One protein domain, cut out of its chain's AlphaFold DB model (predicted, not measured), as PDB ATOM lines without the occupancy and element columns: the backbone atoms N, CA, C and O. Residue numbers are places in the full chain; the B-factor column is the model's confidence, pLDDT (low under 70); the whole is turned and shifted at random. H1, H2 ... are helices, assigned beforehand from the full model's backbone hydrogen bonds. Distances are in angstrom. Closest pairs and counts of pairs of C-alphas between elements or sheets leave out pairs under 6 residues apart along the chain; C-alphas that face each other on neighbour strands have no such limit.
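This is residues 283 to 412 of the 412 residues of an uncharacterized protein of Hordeum vulgare subsp. vulgare (UniProt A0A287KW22). Two pairs of long helices are set like an L: H4 and H1 lie side by side, running opposite ways, and the helical hairpin of H2 and H3 stands steeply away from them. H2 and H3 meet near the hairpin's tip and spread apart towards the other pair, where residues 319 to 323 of H2 meet residues 302 to 306 of H1 at a corner. The printed part has 130 residues with four named helices, in the order H1, H2, H3, H4, and no named strand, an all helix class. It is loose, with a radius of gyration of the C-alphas of 18.5 A, and flat, spanning 56 by 49 by 20 A.

H4, the longest helix, covers residues 378 to 409 in 47.2 A, from C-alpha 378 at (23.298, 45.319, -21.197) to C-alpha 409 at (9.292, 32.157, 21.963). H1 covers residues 284 to 306 in 34.4 A and begins at C-alpha 284 (16.335, 42.516, 21.679). H2 covers residues 317 to 344 in 40.8 A, and H3 residues 349 to 372 in 34.9 A.

H4 touches H1 at a shallow tilt of 18 degrees, opposite ways; the closest C-alphas, of Gln 301 and Gly 387, are 4.3 A apart. H2 is the hub. Its residues 319 to 323 touch residues 302 to 306 of H1, closest at the C-alphas of Tyr 302 and Tyr 320, 6.2 A, at a steep tilt of 69.6 degrees, only just short of perpendicular. H2 and H4 only just touch, with 3 pairs of C-alphas within 8 A, the closest those of Met 327 and Phe 388, 7.0 A. H2 touches H3 with residues 337 to 344 alone, at 16 degrees, a shallow tilt, opposite ways; the C-alphas of Phe 344 and Phe 352 are closest, 5.8 A. H3 is apart from H1 and H4. Every O i to N i+4 pair is within hydrogen-bond range in H3, against 12 of 19 in H1, 22 of 24 in H2 and 26 of 28 in H4.

The C-alphas farthest apart, of Val 372 and Phe 412, are 57.0 A apart. The printed part has no cut and no long link. Residues 345 to 347 and 405 to 412 have pLDDT under 70.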
ATOM      1  N   SER A 283      20.529  40.149  22.804       85.88
ATOM      2  CA  SER A 283      19.481  41.015  23.354       85.88
ATOM      3  C   SER A 283      18.555  41.575  22.264       85.88
ATOM      4  O   SER A 283      18.987  41.824  21.137       85.88
ATOM      5  N   ILE A 284      17.302  41.896  22.610       85.62
ATOM      6  CA  ILE A 284      16.335  42.516  21.679       85.62
ATOM      7  C   ILE A 284      16.912  43.784  21.024       85.62
ATOM      8  O   ILE A 284      16.730  44.005  19.831       85.62
ATOM      9  N   ARG A 285      17.673  44.597  21.772       87.50
ATOM     10  CA  ARG A 285      18.310  45.820  21.249       87.50
ATOM     11  C   ARG A 285      19.311  45.517  20.133       87.50
ATOM     12  O   ARG A 285      19.291  46.170  19.094       87.50
ATOM     13  N   ALA A 286      20.165  44.519  20.337       87.75
ATOM     14  CA  ALA A 286      21.137  44.096  19.334       87.75
ATOM     15  C   ALA A 286      20.468  43.418  18.128       87.75
ATOM     16  O   ALA A 286      20.922  43.592  16.998       87.75
ATOM     17  N   LEU A 287      19.343  42.727  18.336       87.19
ATOM     18  CA  LEU A 287      18.535  42.178  17.248       87.19
ATOM     19  C   LEU A 287      17.921  43.281  16.373       87.19
ATOM     20  O   LEU A 287      18.017  43.222  15.148       87.19
ATOM     21  N   VAL A 288      17.333  44.310  16.994       88.75
ATOM     22  CA  VAL A 288      16.810  45.484  16.279       88.75
ATOM     23  C   VAL A 288      17.932  46.166  15.500       88.75
ATOM     24  O   VAL A 288      17.742  46.503  14.333       88.75
ATOM     25  N   LEU A 289      19.124  46.302  16.089       90.25
ATOM     26  CA  LEU A 289      20.281  46.863  15.395       90.25
ATOM     27  C   LEU A 289      20.707  46.018  14.181       90.25
ATOM     28  O   LEU A 289      20.983  46.586  13.131       90.25
ATOM     29  N   GLU A 290      20.726  44.683  14.271       89.88
ATOM     30  CA  GLU A 290      21.004  43.802  13.120       89.88
ATOM     31  C   GLU A 290      19.990  43.996  11.985       89.88
ATOM     32  O   GLU A 290      20.378  44.034  10.814       89.88
ATOM     33  N   ILE A 291      18.704  44.144  12.318       90.50
ATOM     34  CA  ILE A 291      17.649  44.408  11.331       90.50
ATOM     35  C   ILE A 291      17.875  45.777  10.691       90.50
ATOM     36  O   ILE A 291      17.974  45.853   9.468       90.50
ATOM     37  N   LEU A 292      18.039  46.835  11.491       91.38
ATOM     38  CA  LEU A 292      18.294  48.195  11.003       91.38
ATOM     39  C   LEU A 292      19.526  48.253  10.098       91.38
ATOM     40  O   LEU A 292      19.475  48.816   9.006       91.38
ATOM     41  N   LEU A 293      20.617  47.610  10.516       90.38
ATOM     42  CA  LEU A 293      21.816  47.493   9.704       90.38
ATOM     43  C   LEU A 293      21.516  46.740   8.406       90.38
ATOM     44  O   LEU A 293      22.021  47.144   7.368       90.38
ATOM     45  N   SER A 294      20.710  45.680   8.414       91.88
ATOM     46  CA  SER A 294      20.381  44.917   7.200       91.88
ATOM     47  C   SER A 294      19.525  45.711   6.208       91.88
ATOM     48  O   SER A 294      19.724  45.577   5.002       91.88
ATOM     49  N   LEU A 295      18.645  46.599   6.686       90.94
ATOM     50  CA  LEU A 295      17.802  47.450   5.832       90.94
ATOM     51  C   LEU A 295      18.611  48.378   4.915       90.94
ATOM     52  O   LEU A 295      18.107  48.780   3.865       90.94
ATOM     53  N   ARG A 296      19.883  48.659   5.238       91.56
ATOM     54  CA  ARG A 296      20.784  49.446   4.377       91.56
ATOM     55  C   ARG A 296      20.881  48.890   2.954       91.56
ATOM     56  O   ARG A 296      21.057  49.655   2.011       91.56
ATOM     57  N   PHE A 297      20.725  47.576   2.788       91.06
ATOM     58  CA  PHE A 297      20.762  46.918   1.486       91.06
ATOM     59  C   PHE A 297      19.551  47.247   0.602       91.06
ATOM     60  O   PHE A 297      19.680  47.248  -0.619       91.06
ATOM     61  N   LEU A 298      18.401  47.604   1.184       89.38
ATOM     62  CA  LEU A 298      17.232  48.051   0.415       89.38
ATOM     63  C   LEU A 298      17.481  49.410  -0.248       89.38
ATOM     64  O   LEU A 298      16.995  49.670  -1.348       89.38
ATOM     65  N   ILE A 299      18.304  50.248   0.389       84.44
ATOM     66  CA  ILE A 299      18.695  51.553  -0.147       84.44
ATOM     67  C   ILE A 299      19.563  51.384  -1.407       84.44
ATOM     68  O   ILE A 299      19.441  52.186  -2.331       84.44
ATOM     69  N   TYR A 300      20.378  50.321  -1.506       83.38
ATOM     70  CA  TYR A 300      21.118  50.025  -2.747       83.38
ATOM     71  C   TYR A 300      20.183  49.773  -3.912       83.38
ATOM     72  O   TYR A 300      20.362  50.354  -4.978       83.38
ATOM     73  N   GLN A 301      19.199  48.896  -3.709       88.25
ATOM     74  CA  GLN A 301      18.222  48.571  -4.737       88.25
ATOM     75  C   GLN A 301      17.480  49.828  -5.164       88.25
ATOM     76  O   GLN A 301      17.392  50.107  -6.354       88.25
ATOM     77  N   TYR A 302      17.004  50.605  -4.189       87.00
ATOM     78  CA  TYR A 302      16.302  51.855  -4.442       87.00
ATOM     79  C   TYR A 302      17.137  52.813  -5.295       87.00
ATOM     80  O   TYR A 302      16.669  53.281  -6.331       87.00
ATOM     81  N   GLY A 303      18.395  53.041  -4.908       85.44
ATOM     82  CA  GLY A 303      19.309  53.870  -5.679       85.44
ATOM     83  C   GLY A 303      19.482  53.339  -7.098       85.44
ATOM     84  O   GLY A 303      19.268  54.072  -8.058       85.44
ATOM     85  N   ILE A 304      19.871  52.072  -7.254       87.44
ATOM     86  CA  ILE A 304      20.270  51.528  -8.558       87.44
ATOM     87  C   ILE A 304      19.086  51.474  -9.522       87.44
ATOM     88  O   ILE A 304      19.238  51.852 -10.681       87.44
ATOM     89  N   VAL A 305      17.902  51.082  -9.041       87.19
ATOM     90  CA  VAL A 305      16.683  50.964  -9.853       87.19
ATOM     91  C   VAL A 305      16.316  52.289 -10.530       87.19
ATOM     92  O   VAL A 305      15.906  52.283 -11.689       87.19
ATOM     93  N   TYR A 306      16.514  53.426  -9.862       82.94
ATOM     94  CA  TYR A 306      16.222  54.748 -10.434       82.94
ATOM     95  C   TYR A 306      17.251  55.235 -11.456       82.94
ATOM     96  O   TYR A 306      16.948  56.127 -12.250       82.94
ATOM     97  N   HIS A 307      18.443  54.639 -11.476       82.38
ATOM     98  CA  HIS A 307      19.463  54.905 -12.494       82.38
ATOM     99  C   HIS A 307      19.425  53.902 -13.658       82.38
ATOM    100  O   HIS A 307      20.226  54.032 -14.583       82.38
ATOM    101  N   LEU A 308      18.510  52.923 -13.652       83.50
ATOM    102  CA  LEU A 308      18.322  52.016 -14.788       83.50
ATOM    103  C   LEU A 308      17.687  52.755 -15.973       83.50
ATOM    104  O   LEU A 308      16.700  53.480 -15.822       83.50
ATOM    105  N   ASN A 309      18.188  52.510 -17.181       80.56
ATOM    106  CA  ASN A 309      17.659  53.137 -18.393       80.56
ATOM    107  C   ASN A 309      16.226  52.675 -18.703       80.56
ATOM    108  O   ASN A 309      15.425  53.472 -19.196       80.56
ATOM    109  N   ILE A 310      15.867  51.440 -18.325       79.25
ATOM    110  CA  ILE A 310      14.493  50.909 -18.422       79.25
ATOM    111  C   ILE A 310      13.465  51.774 -17.674       79.25
ATOM    112  O   ILE A 310      12.316  51.869 -18.100       79.25
ATOM    113  N   ALA A 311      13.872  52.462 -16.602       75.56
ATOM    114  CA  ALA A 311      12.995  53.346 -15.840       75.56
ATOM    115  C   ALA A 311      12.694  54.668 -16.573       75.56
ATOM    116  O   ALA A 311      11.871  55.448 -16.099       75.56
ATOM    117  N   ARG A 312      13.347  54.954 -17.714       77.94
ATOM    118  CA  ARG A 312      13.179  56.184 -18.519       77.94
ATOM    119  C   ARG A 312      13.226  57.473 -17.677       77.94
ATOM    120  O   ARG A 312      12.458  58.400 -17.914       77.94
ATOM    121  N   ARG A 313      14.125  57.527 -16.681       75.69
ATOM    122  CA  ARG A 313      14.262  58.614 -15.682       75.69
ATOM    123  C   ARG A 313      13.032  58.854 -14.790       75.69
ATOM    124  O   ARG A 313      12.982  59.863 -14.091       75.69
ATOM    125  N   SER A 314      12.052  57.951 -14.782       76.06
ATOM    126  CA  SER A 314      10.941  57.996 -13.833       76.06
ATOM    127  C   SER A 314      11.444  57.646 -12.435       76.06
ATOM    128  O   SER A 314      11.896  56.532 -12.189       76.06
ATOM    129  N   THR A 315      11.333  58.594 -11.508       77.38
ATOM    130  CA  THR A 315      11.662  58.422 -10.082       77.38
ATOM    131  C   THR A 315      10.438  58.040  -9.248       77.38
ATOM    132  O   THR A 315      10.412  58.224  -8.030       77.38
ATOM    133  N   SER A 316       9.385  57.533  -9.898       83.44
ATOM    134  CA  SER A 316       8.161  57.144  -9.205       83.44
ATOM    135  C   SER A 316       8.389  55.925  -8.311       83.44
ATOM    136  O   SER A 316       9.031  54.948  -8.705       83.44
ATOM    137  N   ILE A 317       7.774  55.944  -7.124       83.75
ATOM    138  CA  ILE A 317       7.820  54.830  -6.164       83.75
ATOM    139  C   ILE A 317       7.301  53.513  -6.765       83.75
ATOM    140  O   ILE A 317       7.696  52.428  -6.342       83.75
ATOM    141  N   LEU A 318       6.464  53.606  -7.804       84.06
ATOM    142  CA  LEU A 318       5.964  52.470  -8.569       84.06
ATOM    143  C   LEU A 318       7.088  51.689  -9.258       84.06
ATOM    144  O   LEU A 318       7.042  50.465  -9.252       84.06
ATOM    145  N   VAL A 319       8.122  52.351  -9.795       84.94
ATOM    146  CA  VAL A 319       9.266  51.660 -10.426       84.94
ATOM    147  C   VAL A 319      10.015  50.825  -9.389       84.94
ATOM    148  O   VAL A 319      10.364  49.669  -9.645       84.94
ATOM    149  N   TYR A 320      10.200  51.371  -8.184       87.50
ATOM    150  CA  TYR A 320      10.791  50.620  -7.083       87.50
ATOM    151  C   TYR A 320       9.900  49.439  -6.668       87.50
ATOM    152  O   TYR A 320      10.395  48.317  -6.569       87.50
ATOM    153  N   GLY A 321       8.586  49.645  -6.526       86.75
ATOM    154  CA  GLY A 321       7.619  48.576  -6.246       86.75
ATOM    155  C   GLY A 321       7.618  47.459  -7.300       86.75
ATOM    156  O   GLY A 321       7.643  46.282  -6.951       86.75
ATOM    157  N   LEU A 322       7.687  47.803  -8.589       86.50
ATOM    158  CA  LEU A 322       7.787  46.833  -9.686       86.50
ATOM    159  C   LEU A 322       9.090  46.026  -9.629       86.50
ATOM    160  O   LEU A 322       9.084  44.832  -9.926       86.50
ATOM    161  N   SER A 323      10.198  46.626  -9.186       89.06
ATOM    162  CA  SER A 323      11.467  45.904  -9.026       89.06
ATOM    163  C   SER A 323      11.384  44.769  -7.990       89.06
ATOM    164  O   SER A 323      12.071  43.756  -8.119       89.06
ATOM    165  N   TRP A 324      10.484  44.868  -7.005       90.38
ATOM    166  CA  TRP A 324      10.234  43.787  -6.048       90.38
ATOM    167  C   TRP A 324       9.543  42.573  -6.672       90.38
ATOM    168  O   TRP A 324       9.754  41.457  -6.198       90.38
ATOM    169  N   LEU A 325       8.791  42.743  -7.765       89.69
ATOM    170  CA  LEU A 325       8.240  41.609  -8.514       89.69
ATOM    171  C   LEU A 325       9.361  40.766  -9.139       89.69
ATOM    172  O   LEU A 325       9.277  39.539  -9.151       89.69
ATOM    173  N   VAL A 326      10.450  41.399  -9.590       87.50
ATOM    174  CA  VAL A 326      11.641  40.683 -10.080       87.50
ATOM    175  C   VAL A 326      12.279  39.873  -8.948       87.50
ATOM    176  O   VAL A 326      12.597  38.700  -9.121       87.50
ATOM    177  N   MET A 327      12.389  40.447  -7.750       89.06
ATOM    178  CA  MET A 327      12.899  39.710  -6.588       89.06
ATOM    179  C   MET A 327      12.001  38.534  -6.196       89.06
ATOM    180  O   MET A 327      12.500  37.438  -5.931       89.06
ATOM    181  N   LEU A 328      10.682  38.732  -6.196       89.88
ATOM    182  CA  LEU A 328       9.719  37.679  -5.887       89.88
ATOM    183  C   LEU A 328       9.803  36.535  -6.904       89.88
ATOM    184  O   LEU A 328       9.851  35.372  -6.506       89.88
ATOM    185  N   THR A 329       9.878  36.844  -8.202       88.75
ATOM    186  CA  THR A 329       9.996  35.816  -9.248       88.75
ATOM    187  C   THR A 329      11.286  35.012  -9.102       88.75
ATOM    188  O   THR A 329      11.233  33.783  -9.153       88.75
ATOM    189  N   VAL A 330      12.422  35.656  -8.811       89.19
ATOM    190  CA  VAL A 330      13.690  34.958  -8.529       89.19
ATOM    191  C   VAL A 330      13.553  34.014  -7.331       89.19
ATOM    192  O   VAL A 330      13.960  32.855  -7.416       89.19
ATOM    193  N   LEU A 331      12.944  34.457  -6.226       89.19
ATOM    194  CA  LEU A 331      12.732  33.611  -5.044       89.19
ATOM    195  C   LEU A 331      11.812  32.419  -5.334       89.19
ATOM    196  O   LEU A 331      12.109  31.300  -4.907       89.19
ATOM    197  N   VAL A 332      10.733  32.633  -6.090       90.44
ATOM    198  CA  VAL A 332       9.815  31.566  -6.515       90.44
ATOM    199  C   VAL A 332      10.551  30.546  -7.384       90.44
ATOM    200  O   VAL A 332      10.453  29.348  -7.123       90.44
ATOM    201  N   VAL A 333      11.363  30.989  -8.350       89.12
ATOM    202  CA  VAL A 333      12.181  30.098  -9.190       89.12
ATOM    203  C   VAL A 333      13.171  29.293  -8.343       89.12
ATOM    204  O   VAL A 333      13.241  28.071  -8.489       89.12
ATOM    205  N   LEU A 334      13.888  29.926  -7.410       88.19
ATOM    206  CA  LEU A 334      14.812  29.222  -6.512       88.19
ATOM    207  C   LEU A 334      14.085  28.185  -5.643       88.19
ATOM    208  O   LEU A 334      14.577  27.063  -5.474       88.19
ATOM    209  N   LYS A 335      12.894  28.517  -5.128       88.12
ATOM    210  CA  LYS A 335      12.069  27.586  -4.347       88.12
ATOM    211  C   LYS A 335      11.572  26.419  -5.204       88.12
ATOM    212  O   LYS A 335      11.685  25.278  -4.756       88.12
ATOM    213  N   MET A 336      11.108  26.671  -6.430       85.56
ATOM    214  CA  MET A 336      10.711  25.626  -7.383       85.56
ATOM    215  C   MET A 336      11.871  24.677  -7.698       85.56
ATOM    216  O   MET A 336      11.694  23.461  -7.654       85.56
ATOM    217  N   VAL A 337      13.077  25.202  -7.945       86.81
ATOM    218  CA  VAL A 337      14.279  24.380  -8.185       86.81
ATOM    219  C   VAL A 337      14.644  23.550  -6.953       86.81
ATOM    220  O   VAL A 337      15.029  22.387  -7.095       86.81
ATOM    221  N   SER A 338      14.517  24.115  -5.750       85.06
ATOM    222  CA  SER A 338      14.788  23.405  -4.495       85.06
ATOM    223  C   SER A 338      13.821  22.236  -4.272       85.06
ATOM    224  O   SER A 338      14.264  21.106  -4.050       85.06
ATOM    225  N   ILE A 339      12.513  22.474  -4.431       84.12
ATOM    226  CA  ILE A 339      11.476  21.432  -4.334       84.12
ATOM    227  C   ILE A 339      11.671  20.383  -5.433       84.12
ATOM    228  O   ILE A 339      11.652  19.188  -5.153       84.12
ATOM    229  N   GLY A 340      11.928  20.810  -6.673       81.38
ATOM    230  CA  GLY A 340      12.195  19.906  -7.791       81.38
ATOM    231  C   GLY A 340      13.415  19.018  -7.541       81.38
ATOM    232  O   GLY A 340      13.377  17.825  -7.831       81.38
ATOM    233  N   ARG A 341      14.476  19.558  -6.925       81.50
ATOM    234  CA  ARG A 341      15.643  18.766  -6.513       81.50
ATOM    235  C   ARG A 341      15.283  17.754  -5.424       81.50
ATOM    236  O   ARG A 341      15.789  16.641  -5.467       81.50
ATOM    237  N   GLN A 342      14.455  18.130  -4.448       76.62
ATOM    238  CA  GLN A 342      14.021  17.226  -3.376       76.62
ATOM    239  C   GLN A 342      13.126  16.097  -3.888       76.62
ATOM    240  O   GLN A 342      13.327  14.957  -3.497       76.62
ATOM    241  N   LYS A 343      12.168  16.411  -4.763       76.56
ATOM    242  CA  LYS A 343      11.146  15.465  -5.222       76.56
ATOM    243  C   LYS A 343      11.617  14.566  -6.366       76.56
ATOM    244  O   LYS A 343      11.140  13.449  -6.489       76.56
ATOM    245  N   PHE A 344      12.523  15.053  -7.217       70.00
ATOM    246  CA  PHE A 344      12.912  14.366  -8.458       70.00
ATOM    247  C   PHE A 344      14.409  14.061  -8.557       70.00
ATOM    248  O   PHE A 344      14.844  13.436  -9.520       70.00
ATOM    249  N   GLY A 345      15.218  14.515  -7.595       60.47
ATOM    250  CA  GLY A 345      16.673  14.372  -7.642       60.47
ATOM    251  C   GLY A 345      17.171  12.934  -7.488       60.47
ATOM    252  O   GLY A 345      18.189  12.597  -8.090       60.47
ATOM    253  N   THR A 346      16.468  12.103  -6.717       62.12
ATOM    254  CA  THR A 346      16.833  10.698  -6.476       62.12
ATOM    255  C   THR A 346      16.111   9.744  -7.422       62.12
ATOM    256  O   THR A 346      16.760   8.872  -7.988       62.12
ATOM    257  N   ASP A 347      14.820   9.972  -7.683       64.25
ATOM    258  CA  ASP A 347      13.981   8.954  -8.335       64.25
ATOM    259  C   ASP A 347      13.757   9.220  -9.837       64.25
ATOM    260  O   ASP A 347      13.525   8.292 -10.603       64.25
ATOM    261  N   LEU A 348      13.853  10.481 -10.296       71.25
ATOM    262  CA  LEU A 348      13.530  10.888 -11.677       71.25
ATOM    263  C   LEU A 348      14.481  11.975 -12.212       71.25
ATOM    264  O   LEU A 348      14.075  13.097 -12.540       71.25
ATOM    265  N   GLN A 349      15.764  11.629 -12.370       77.56
ATOM    266  CA  GLN A 349      16.802  12.557 -12.850       77.56
ATOM    267  C   GLN A 349      16.455  13.239 -14.185       77.56
ATOM    268  O   GLN A 349      16.783  14.414 -14.377       77.56
ATOM    269  N   LEU A 350      15.782  12.532 -15.103       81.44
ATOM    270  CA  LEU A 350      15.359  13.082 -16.395       81.44
ATOM    271  C   LEU A 350      14.380  14.246 -16.215       81.44
ATOM    272  O   LEU A 350      14.560  15.303 -16.817       81.44
ATOM    273  N   MET A 351      13.391  14.101 -15.334       81.94
ATOM    274  CA  MET A 351      12.386  15.135 -15.102       81.94
ATOM    275  C   MET A 351      12.993  16.380 -14.450       81.94
ATOM    276  O   MET A 351      12.629  17.504 -14.795       81.94
ATOM    277  N   PHE A 352      13.996  16.208 -13.585       83.25
ATOM    278  CA  PHE A 352      14.754  17.339 -13.050       83.25
ATOM    279  C   PHE A 352      15.580  18.064 -14.130       83.25
ATOM    280  O   PHE A 352      15.719  19.288 -14.079       83.25
ATOM    281  N   ARG A 353      16.111  17.347 -15.133       86.75
ATOM    282  CA  ARG A 353      16.778  17.968 -16.295       86.75
ATOM    283  C   ARG A 353      15.785  18.724 -17.178       86.75
ATOM    284  O   ARG A 353      16.087  19.851 -17.562       86.75
ATOM    285  N   ILE A 354      14.605  18.155 -17.434       88.19
ATOM    286  CA  ILE A 354      13.529  18.817 -18.192       88.19
ATOM    287  C   ILE A 354      13.083  20.097 -17.479       88.19
ATOM    288  O   ILE A 354      13.023  21.146 -18.110       88.19
ATOM    289  N   LEU A 355      12.867  20.050 -16.160       87.62
ATOM    290  CA  LEU A 355      12.534  21.233 -15.360       87.62
ATOM    291  C   LEU A 355      13.577  22.348 -15.531       87.62
ATOM    292  O   LEU A 355      13.214  23.500 -15.751       87.62
ATOM    293  N   LYS A 356      14.875  22.017 -15.471       87.38
ATOM    294  CA  LYS A 356      15.949  22.994 -15.718       87.38
ATOM    295  C   LYS A 356      15.909  23.554 -17.138       87.38
ATOM    296  O   LYS A 356      16.097  24.754 -17.302       87.38
ATOM    297  N   GLY A 357      15.663  22.703 -18.134       91.00
ATOM    298  CA  GLY A 357      15.520  23.118 -19.529       91.00
ATOM    299  C   GLY A 357      14.360  24.094 -19.724       91.00
ATOM    300  O   GLY A 357      14.546  25.152 -20.316       91.00
ATOM    301  N   LEU A 358      13.192  23.798 -19.149       92.00
ATOM    302  CA  LEU A 358      12.018  24.676 -19.199       92.00
ATOM    303  C   LEU A 358      12.263  26.013 -18.495       92.00
ATOM    304  O   LEU A 358      11.937  27.060 -19.045       92.00
ATOM    305  N   LEU A 359      12.882  25.997 -17.312       91.19
ATOM    306  CA  LEU A 359      13.251  27.226 -16.603       91.19
ATOM    307  C   LEU A 359      14.251  28.071 -17.402       91.19
ATOM    308  O   LEU A 359      14.134  29.292 -17.423       91.19
ATOM    309  N   PHE A 360      15.208  27.433 -18.078       91.94
ATOM    310  CA  PHE A 360      16.175  28.118 -18.933       91.94
ATOM    311  C   PHE A 360      15.514  28.750 -20.165       91.94
ATOM    312  O   PHE A 360      15.759  29.919 -20.455       91.94
ATOM    313  N   LEU A 361      14.628  28.022 -20.847       93.44
ATOM    314  CA  LEU A 361      13.855  28.554 -21.974       93.44
ATOM    315  C   LEU A 361      12.939  29.705 -21.538       93.44
ATOM    316  O   LEU A 361      12.882  30.732 -22.212       93.44
ATOM    317  N   GLY A 362      12.276  29.570 -20.385       92.31
ATOM    318  CA  GLY A 362      11.468  30.636 -19.793       92.31
ATOM    319  C   GLY A 362      12.298  31.879 -19.471       92.31
ATOM    320  O   GLY A 362      11.890  32.991 -19.800       92.31
ATOM    321  N   PHE A 363      13.495  31.703 -18.905       91.44
ATOM    322  CA  PHE A 363      14.426  32.803 -18.656       91.44
ATOM    323  C   PHE A 363      14.838  33.511 -19.954       91.44
ATOM    324  O   PHE A 363      14.760  34.735 -20.015       91.44
ATOM    325  N   ILE A 364      15.214  32.766 -21.002       93.06
ATOM    326  CA  ILE A 364      15.549  33.351 -22.312       93.06
ATOM    327  C   ILE A 364      14.360  34.130 -22.870       93.06
ATOM    328  O   ILE A 364      14.535  35.273 -23.278       93.06
ATOM    329  N   SER A 365      13.156  33.555 -22.841       92.31
ATOM    330  CA  SER A 365      11.946  34.213 -23.341       92.31
ATOM    331  C   SER A 365      11.678  35.542 -22.624       92.31
ATOM    332  O   SER A 365      11.507  36.570 -23.280       92.31
ATOM    333  N   VAL A 366      11.731  35.555 -21.286       90.88
ATOM    334  CA  VAL A 366      11.550  36.776 -20.482       90.88
ATOM    335  C   VAL A 366      12.638  37.808 -20.785       90.88
ATOM    336  O   VAL A 366      12.329  38.988 -20.951       90.88
ATOM    337  N   MET A 367      13.900  37.387 -20.905       90.44
ATOM    338  CA  MET A 367      14.996  38.285 -21.278       90.44
ATOM    339  C   MET A 367      14.785  38.879 -22.674       90.44
ATOM    340  O   MET A 367      14.885  40.093 -22.826       90.44
ATOM    341  N   SER A 368      14.428  38.073 -23.677       90.56
ATOM    342  CA  SER A 368      14.145  38.553 -25.035       90.56
ATOM    343  C   SER A 368      13.032  39.602 -25.054       90.56
ATOM    344  O   SER A 368      13.188  40.638 -25.699       90.56
ATOM    345  N   VAL A 369      11.947  39.387 -24.302       91.62
ATOM    346  CA  VAL A 369      10.866  40.376 -24.166       91.62
ATOM    347  C   VAL A 369      11.379  41.664 -23.519       91.62
ATOM    348  O   VAL A 369      11.091  42.750 -24.018       91.62
ATOM    349  N   LEU A 370      12.180  41.575 -22.454       89.56
ATOM    350  CA  LEU A 370      12.730  42.757 -21.786       89.56
ATOM    351  C   LEU A 370      13.683  43.562 -22.688       89.56
ATOM    352  O   LEU A 370      13.640  44.792 -22.668       89.56
ATOM    353  N   PHE A 371      14.492  42.902 -23.518       90.75
ATOM    354  CA  PHE A 371      15.365  43.575 -24.488       90.75
ATOM    355  C   PHE A 371      14.576  44.242 -25.623       90.75
ATOM    356  O   PHE A 371      14.828  45.404 -25.938       90.75
ATOM    357  N   VAL A 372      13.613  43.536 -26.223       89.94
ATOM    358  CA  VAL A 372      12.891  44.020 -27.414       89.94
ATOM    359  C   VAL A 372      11.794  45.021 -27.051       89.94
ATOM    360  O   VAL A 372      11.694  46.077 -27.670       89.94
ATOM    361  N   VAL A 373      10.973  44.709 -26.046       87.88
ATOM    362  CA  VAL A 373       9.777  45.494 -25.697       87.88
ATOM    363  C   VAL A 373      10.105  46.581 -24.680       87.88
ATOM    364  O   VAL A 373       9.691  47.728 -24.834       87.88
ATOM    365  N   CYS A 374      10.859  46.236 -23.633       83.06
ATOM    366  CA  CYS A 374      11.174  47.173 -22.553       83.06
ATOM    367  C   CYS A 374      12.470  47.962 -22.787       83.06
ATOM    368  O   CYS A 374      12.820  48.799 -21.956       83.06
ATOM    369  N   SER A 375      13.160  47.730 -23.912       86.19
ATOM    370  CA  SER A 375      14.422  48.391 -24.267       86.19
ATOM    371  C   SER A 375      15.496  48.263 -23.176       86.19
ATOM    372  O   SER A 375      16.252  49.204 -22.927       86.19
ATOM    373  N   LEU A 376      15.550  47.109 -22.498       88.50
ATOM    374  CA  LEU A 376      16.565  46.819 -21.488       88.50
ATOM    375  C   LEU A 376      17.961  46.854 -22.127       88.50
ATOM    376  O   LEU A 376      18.192  46.227 -23.159       88.50
ATOM    377  N   THR A 377      18.908  47.558 -21.514       90.00
ATOM    378  CA  THR A 377      20.298  47.592 -21.994       90.00
ATOM    379  C   THR A 377      21.169  46.567 -21.268       90.00
ATOM    380  O   THR A 377      20.874  46.153 -20.149       90.00
ATOM    381  N   ILE A 378      22.306  46.186 -21.865       88.00
ATOM    382  CA  ILE A 378      23.298  45.319 -21.197       88.00
ATOM    383  C   ILE A 378      23.791  45.962 -19.887       88.00
ATOM    384  O   ILE A 378      23.970  45.272 -18.885       88.00
ATOM    385  N   SER A 379      23.948  47.290 -19.870       87.12
ATOM    386  CA  SER A 379      24.295  48.046 -18.659       87.12
ATOM    387  C   SER A 379      23.250  47.865 -17.555       87.12
ATOM    388  O   SER A 379      23.606  47.644 -16.398       87.12
ATOM    389  N   ASP A 380      21.960  47.865 -17.909       87.62
ATOM    390  CA  ASP A 380      20.876  47.653 -16.946       87.62
ATOM    391  C   ASP A 380      20.899  46.244 -16.347       87.62
ATOM    392  O   ASP A 380      20.546  46.084 -15.181       87.62
ATOM    393  N   VAL A 381      21.342  45.225 -17.094       89.06
ATOM    394  CA  VAL A 381      21.511  43.860 -16.564       89.06
ATOM    395  C   VAL A 381      22.596  43.834 -15.486       89.06
ATOM    396  O   VAL A 381      22.362  43.320 -14.391       89.06
ATOM    397  N   PHE A 382      23.763  44.428 -15.751       89.44
ATOM    398  CA  PHE A 382      24.842  44.509 -14.760       89.44
ATOM    399  C   PHE A 382      24.441  45.338 -13.536       89.44
ATOM    400  O   PHE A 382      24.657  44.910 -12.401       89.44
ATOM    401  N   ALA A 383      23.797  46.485 -13.748       88.44
ATOM    402  CA  ALA A 383      23.255  47.308 -12.675       88.44
ATOM    403  C   ALA A 383      22.217  46.538 -11.843       88.44
ATOM    404  O   ALA A 383      22.285  46.523 -10.616       88.44
ATOM    405  N   SER A 384      21.313  45.804 -12.493       88.88
ATOM    406  CA  SER A 384      20.315  44.965 -11.823       88.88
ATOM    407  C   SER A 384      20.966  43.917 -10.920       88.88
ATOM    408  O   SER A 384      20.525  43.741  -9.788       88.88
ATOM    409  N   ILE A 385      22.054  43.270 -11.351       89.56
ATOM    410  CA  ILE A 385      22.813  42.336 -10.501       89.56
ATOM    411  C   ILE A 385      23.340  43.055  -9.248       89.56
ATOM    412  O   ILE A 385      23.176  42.549  -8.136       89.56
ATOM    413  N   LEU A 386      23.914  44.252  -9.407       88.81
ATOM    414  CA  LEU A 386      24.445  45.053  -8.298       88.81
ATOM    415  C   LEU A 386      23.359  45.554  -7.329       88.81
ATOM    416  O   LEU A 386      23.663  45.766  -6.159       88.81
ATOM    417  N   GLY A 387      22.110  45.723  -7.775       87.94
ATOM    418  CA  GLY A 387      20.979  46.121  -6.921       87.94
ATOM    419  C   GLY A 387      20.242  44.948  -6.268       87.94
ATOM    420  O   GLY A 387      19.918  44.982  -5.078       87.94
ATOM    421  N   PHE A 388      20.002  43.874  -7.018       90.88
ATOM    422  CA  PHE A 388      19.213  42.734  -6.553       90.88
ATOM    423  C   PHE A 388      20.008  41.763  -5.670       90.88
ATOM    424  O   PHE A 388      19.431  41.196  -4.740       90.88
ATOM    425  N   LEU A 389      21.326  41.607  -5.871       91.12
ATOM    426  CA  LEU A 389      22.158  40.779  -4.984       91.12
ATOM    427  C   LEU A 389      22.137  41.281  -3.524       91.12
ATOM    428  O   LEU A 389      21.813  40.480  -2.640       91.12
ATOM    429  N   PRO A 390      22.388  42.578  -3.231       92.19
ATOM    430  CA  PRO A 390      22.201  43.130  -1.888       92.19
ATOM    431  C   PRO A 390      20.783  42.945  -1.343       92.19
ATOM    432  O   PRO A 390      20.611  42.652  -0.162       92.19
ATOM    433  N   THR A 391      19.759  43.047  -2.192       91.69
ATOM    434  CA  THR A 391      18.363  42.846  -1.769       91.69
ATOM    435  C   THR A 391      18.123  41.418  -1.286       91.69
ATOM    436  O   THR A 391      17.588  41.208  -0.198       91.69
ATOM    437  N   GLY A 392      18.574  40.418  -2.050       90.81
ATOM    438  CA  GLY A 392      18.521  39.017  -1.627       90.81
ATOM    439  C   GLY A 392      19.301  38.787  -0.331       90.81
ATOM    440  O   GLY A 392      18.846  38.062   0.557       90.81
ATOM    441  N   TRP A 393      20.432  39.476  -0.170       92.75
ATOM    442  CA  TRP A 393      21.199  39.458   1.070       92.75
ATOM    443  C   TRP A 393      20.408  40.021   2.258       92.75
ATOM    444  O   TRP A 393      20.370  39.391   3.317       92.75
ATOM    445  N   CYS A 394      19.719  41.152   2.085       93.69
ATOM    446  CA  CYS A 394      18.828  41.721   3.097       93.69
ATOM    447  C   CYS A 394      17.798  40.693   3.561       93.69
ATOM    448  O   CYS A 394      17.656  40.459   4.759       93.69
ATOM    449  N   ILE A 395      17.119  40.042   2.612       91.00
ATOM    450  CA  ILE A 395      16.084  39.046   2.907       91.00
ATOM    451  C   ILE A 395      16.673  37.902   3.733       91.00
ATOM    452  O   ILE A 395      16.082  37.519   4.739       91.00
ATOM    453  N   LEU A 396      17.858  37.397   3.382       90.00
ATOM    454  CA  LEU A 396      18.531  36.350   4.158       90.00
ATOM    455  C   LEU A 396      18.922  36.818   5.568       90.00
ATOM    456  O   LEU A 396      18.756  36.063   6.527       90.00
ATOM    457  N   LEU A 397      19.433  38.046   5.715       90.50
ATOM    458  CA  LEU A 397      19.856  38.596   7.009       90.50
ATOM    459  C   LEU A 397      18.685  38.923   7.939       90.50
ATOM    460  O   LEU A 397      18.819  38.787   9.150       90.50
ATOM    461  N   VAL A 398      17.548  39.322   7.384       90.12
ATOM    462  CA  VAL A 398      16.322  39.562   8.146       90.12
ATOM    463  C   VAL A 398      15.632  38.232   8.465       90.12
ATOM    464  O   VAL A 398      15.202  37.998   9.588       90.12
ATOM    465  N   SER A 399      15.605  37.290   7.520       87.12
ATOM    466  CA  SER A 399      15.022  35.963   7.758       87.12
ATOM    467  C   SER A 399      15.758  35.212   8.869       87.12
ATOM    468  O   SER A 399      15.105  34.619   9.724       87.12
ATOM    469  N   LYS A 400      17.104  35.271   8.925       86.06
ATOM    470  CA  LYS A 400      17.859  34.648  10.032       86.06
ATOM    471  C   LYS A 400      17.414  35.209  11.389       86.06
ATOM    472  O   LYS A 400      17.229  34.430  12.312       86.06
ATOM    473  N   THR A 401      17.224  36.524  11.528       84.12
ATOM    474  CA  THR A 401      16.913  37.141  12.825       84.12
ATOM    475  C   THR A 401      15.504  36.775  13.271       84.12
ATOM    476  O   THR A 401      15.314  36.449  14.439       84.12
ATOM    477  N   PHE A 402      14.545  36.728  12.342       81.06
ATOM    478  CA  PHE A 402      13.177  36.296  12.630       81.06
ATOM    479  C   PHE A 402      13.069  34.818  13.008       81.06
ATOM    480  O   PHE A 402      12.387  34.499  13.977       81.06
ATOM    481  N   VAL A 403      13.758  33.917  12.299       77.44
ATOM    482  CA  VAL A 403      13.751  32.480  12.636       77.44
ATOM    483  C   VAL A 403      14.246  32.252  14.065       77.44
ATOM    484  O   VAL A 403      13.653  31.473  14.804       77.44
ATOM    485  N   TYR A 404      15.291  32.965  14.492       72.00
ATOM    486  CA  TYR A 404      15.792  32.845  15.862       72.00
ATOM    487  C   TYR A 404      14.884  33.497  16.906       72.00
ATOM    488  O   TYR A 404      14.812  32.983  18.016       72.00
ATOM    489  N   LEU A 405      14.164  34.569  16.560       69.38
ATOM    490  CA  LEU A 405      13.160  35.164  17.446       69.38
ATOM    491  C   LEU A 405      11.991  34.195  17.696       69.38
ATOM    492  O   LEU A 405      11.601  34.003  18.843       69.38
ATOM    493  N   LEU A 406      11.492  33.539  16.643       65.25
ATOM    494  CA  LEU A 406      10.405  32.555  16.733       65.25
ATOM    495  C   LEU A 406      10.808  31.312  17.544       65.25
ATOM    496  O   LEU A 406      10.027  30.816  18.349       65.25
ATOM    497  N   LEU A 407      12.051  30.847  17.393       61.59
ATOM    498  CA  LEU A 407      12.585  29.748  18.206       61.59
ATOM    499  C   LEU A 407      12.824  30.145  19.673       61.59
ATOM    500  O   LEU A 407      12.909  29.272  20.530       61.59
ATOM    501  N   HIS A 408      12.954  31.439  19.981       54.06
ATOM    502  CA  HIS A 408      13.097  31.918  21.360       54.06
ATOM    503  C   HIS A 408      11.755  31.947  22.104       54.06
ATOM    504  O   HIS A 408      11.728  31.724  23.310       54.06
ATOM    505  N   SER A 409      10.645  32.173  21.389       51.69
ATOM    506  CA  SER A 409       9.292  32.157  21.963       51.69
ATOM    507  C   SER A 409       8.763  30.765  22.321       51.69
ATOM    508  O   SER A 409       7.824  30.684  23.096       51.69
ATOM    509  N   GLU A 410       9.354  29.681  21.809       44.59
ATOM    510  CA  GLU A 410       8.954  28.304  22.168       44.59
ATOM    511  C   GLU A 410       9.654  27.764  23.433       44.59
ATOM    512  O   GLU A 410       9.426  26.623  23.825       44.59
ATOM    513  N   VAL A 411      10.524  28.557  24.072       43.19
ATOM    514  CA  VAL A 411      11.341  28.132  25.229       43.19
ATOM    515  C   VAL A 411      10.906  28.811  26.543       43.19
ATOM    516  O   VAL A 411      11.558  28.625  27.569       43.19
ATOM    517  N   PHE A 412       9.797  29.560  26.545       37.25
ATOM    518  CA  PHE A 412       9.223  30.172  27.751       37.25
ATOM    519  C   PHE A 412       7.807  29.693  28.043       37.25
ATOM    520  O   PHE A 412       6.991  29.665  27.095       37.25
TER     521      PHE A 412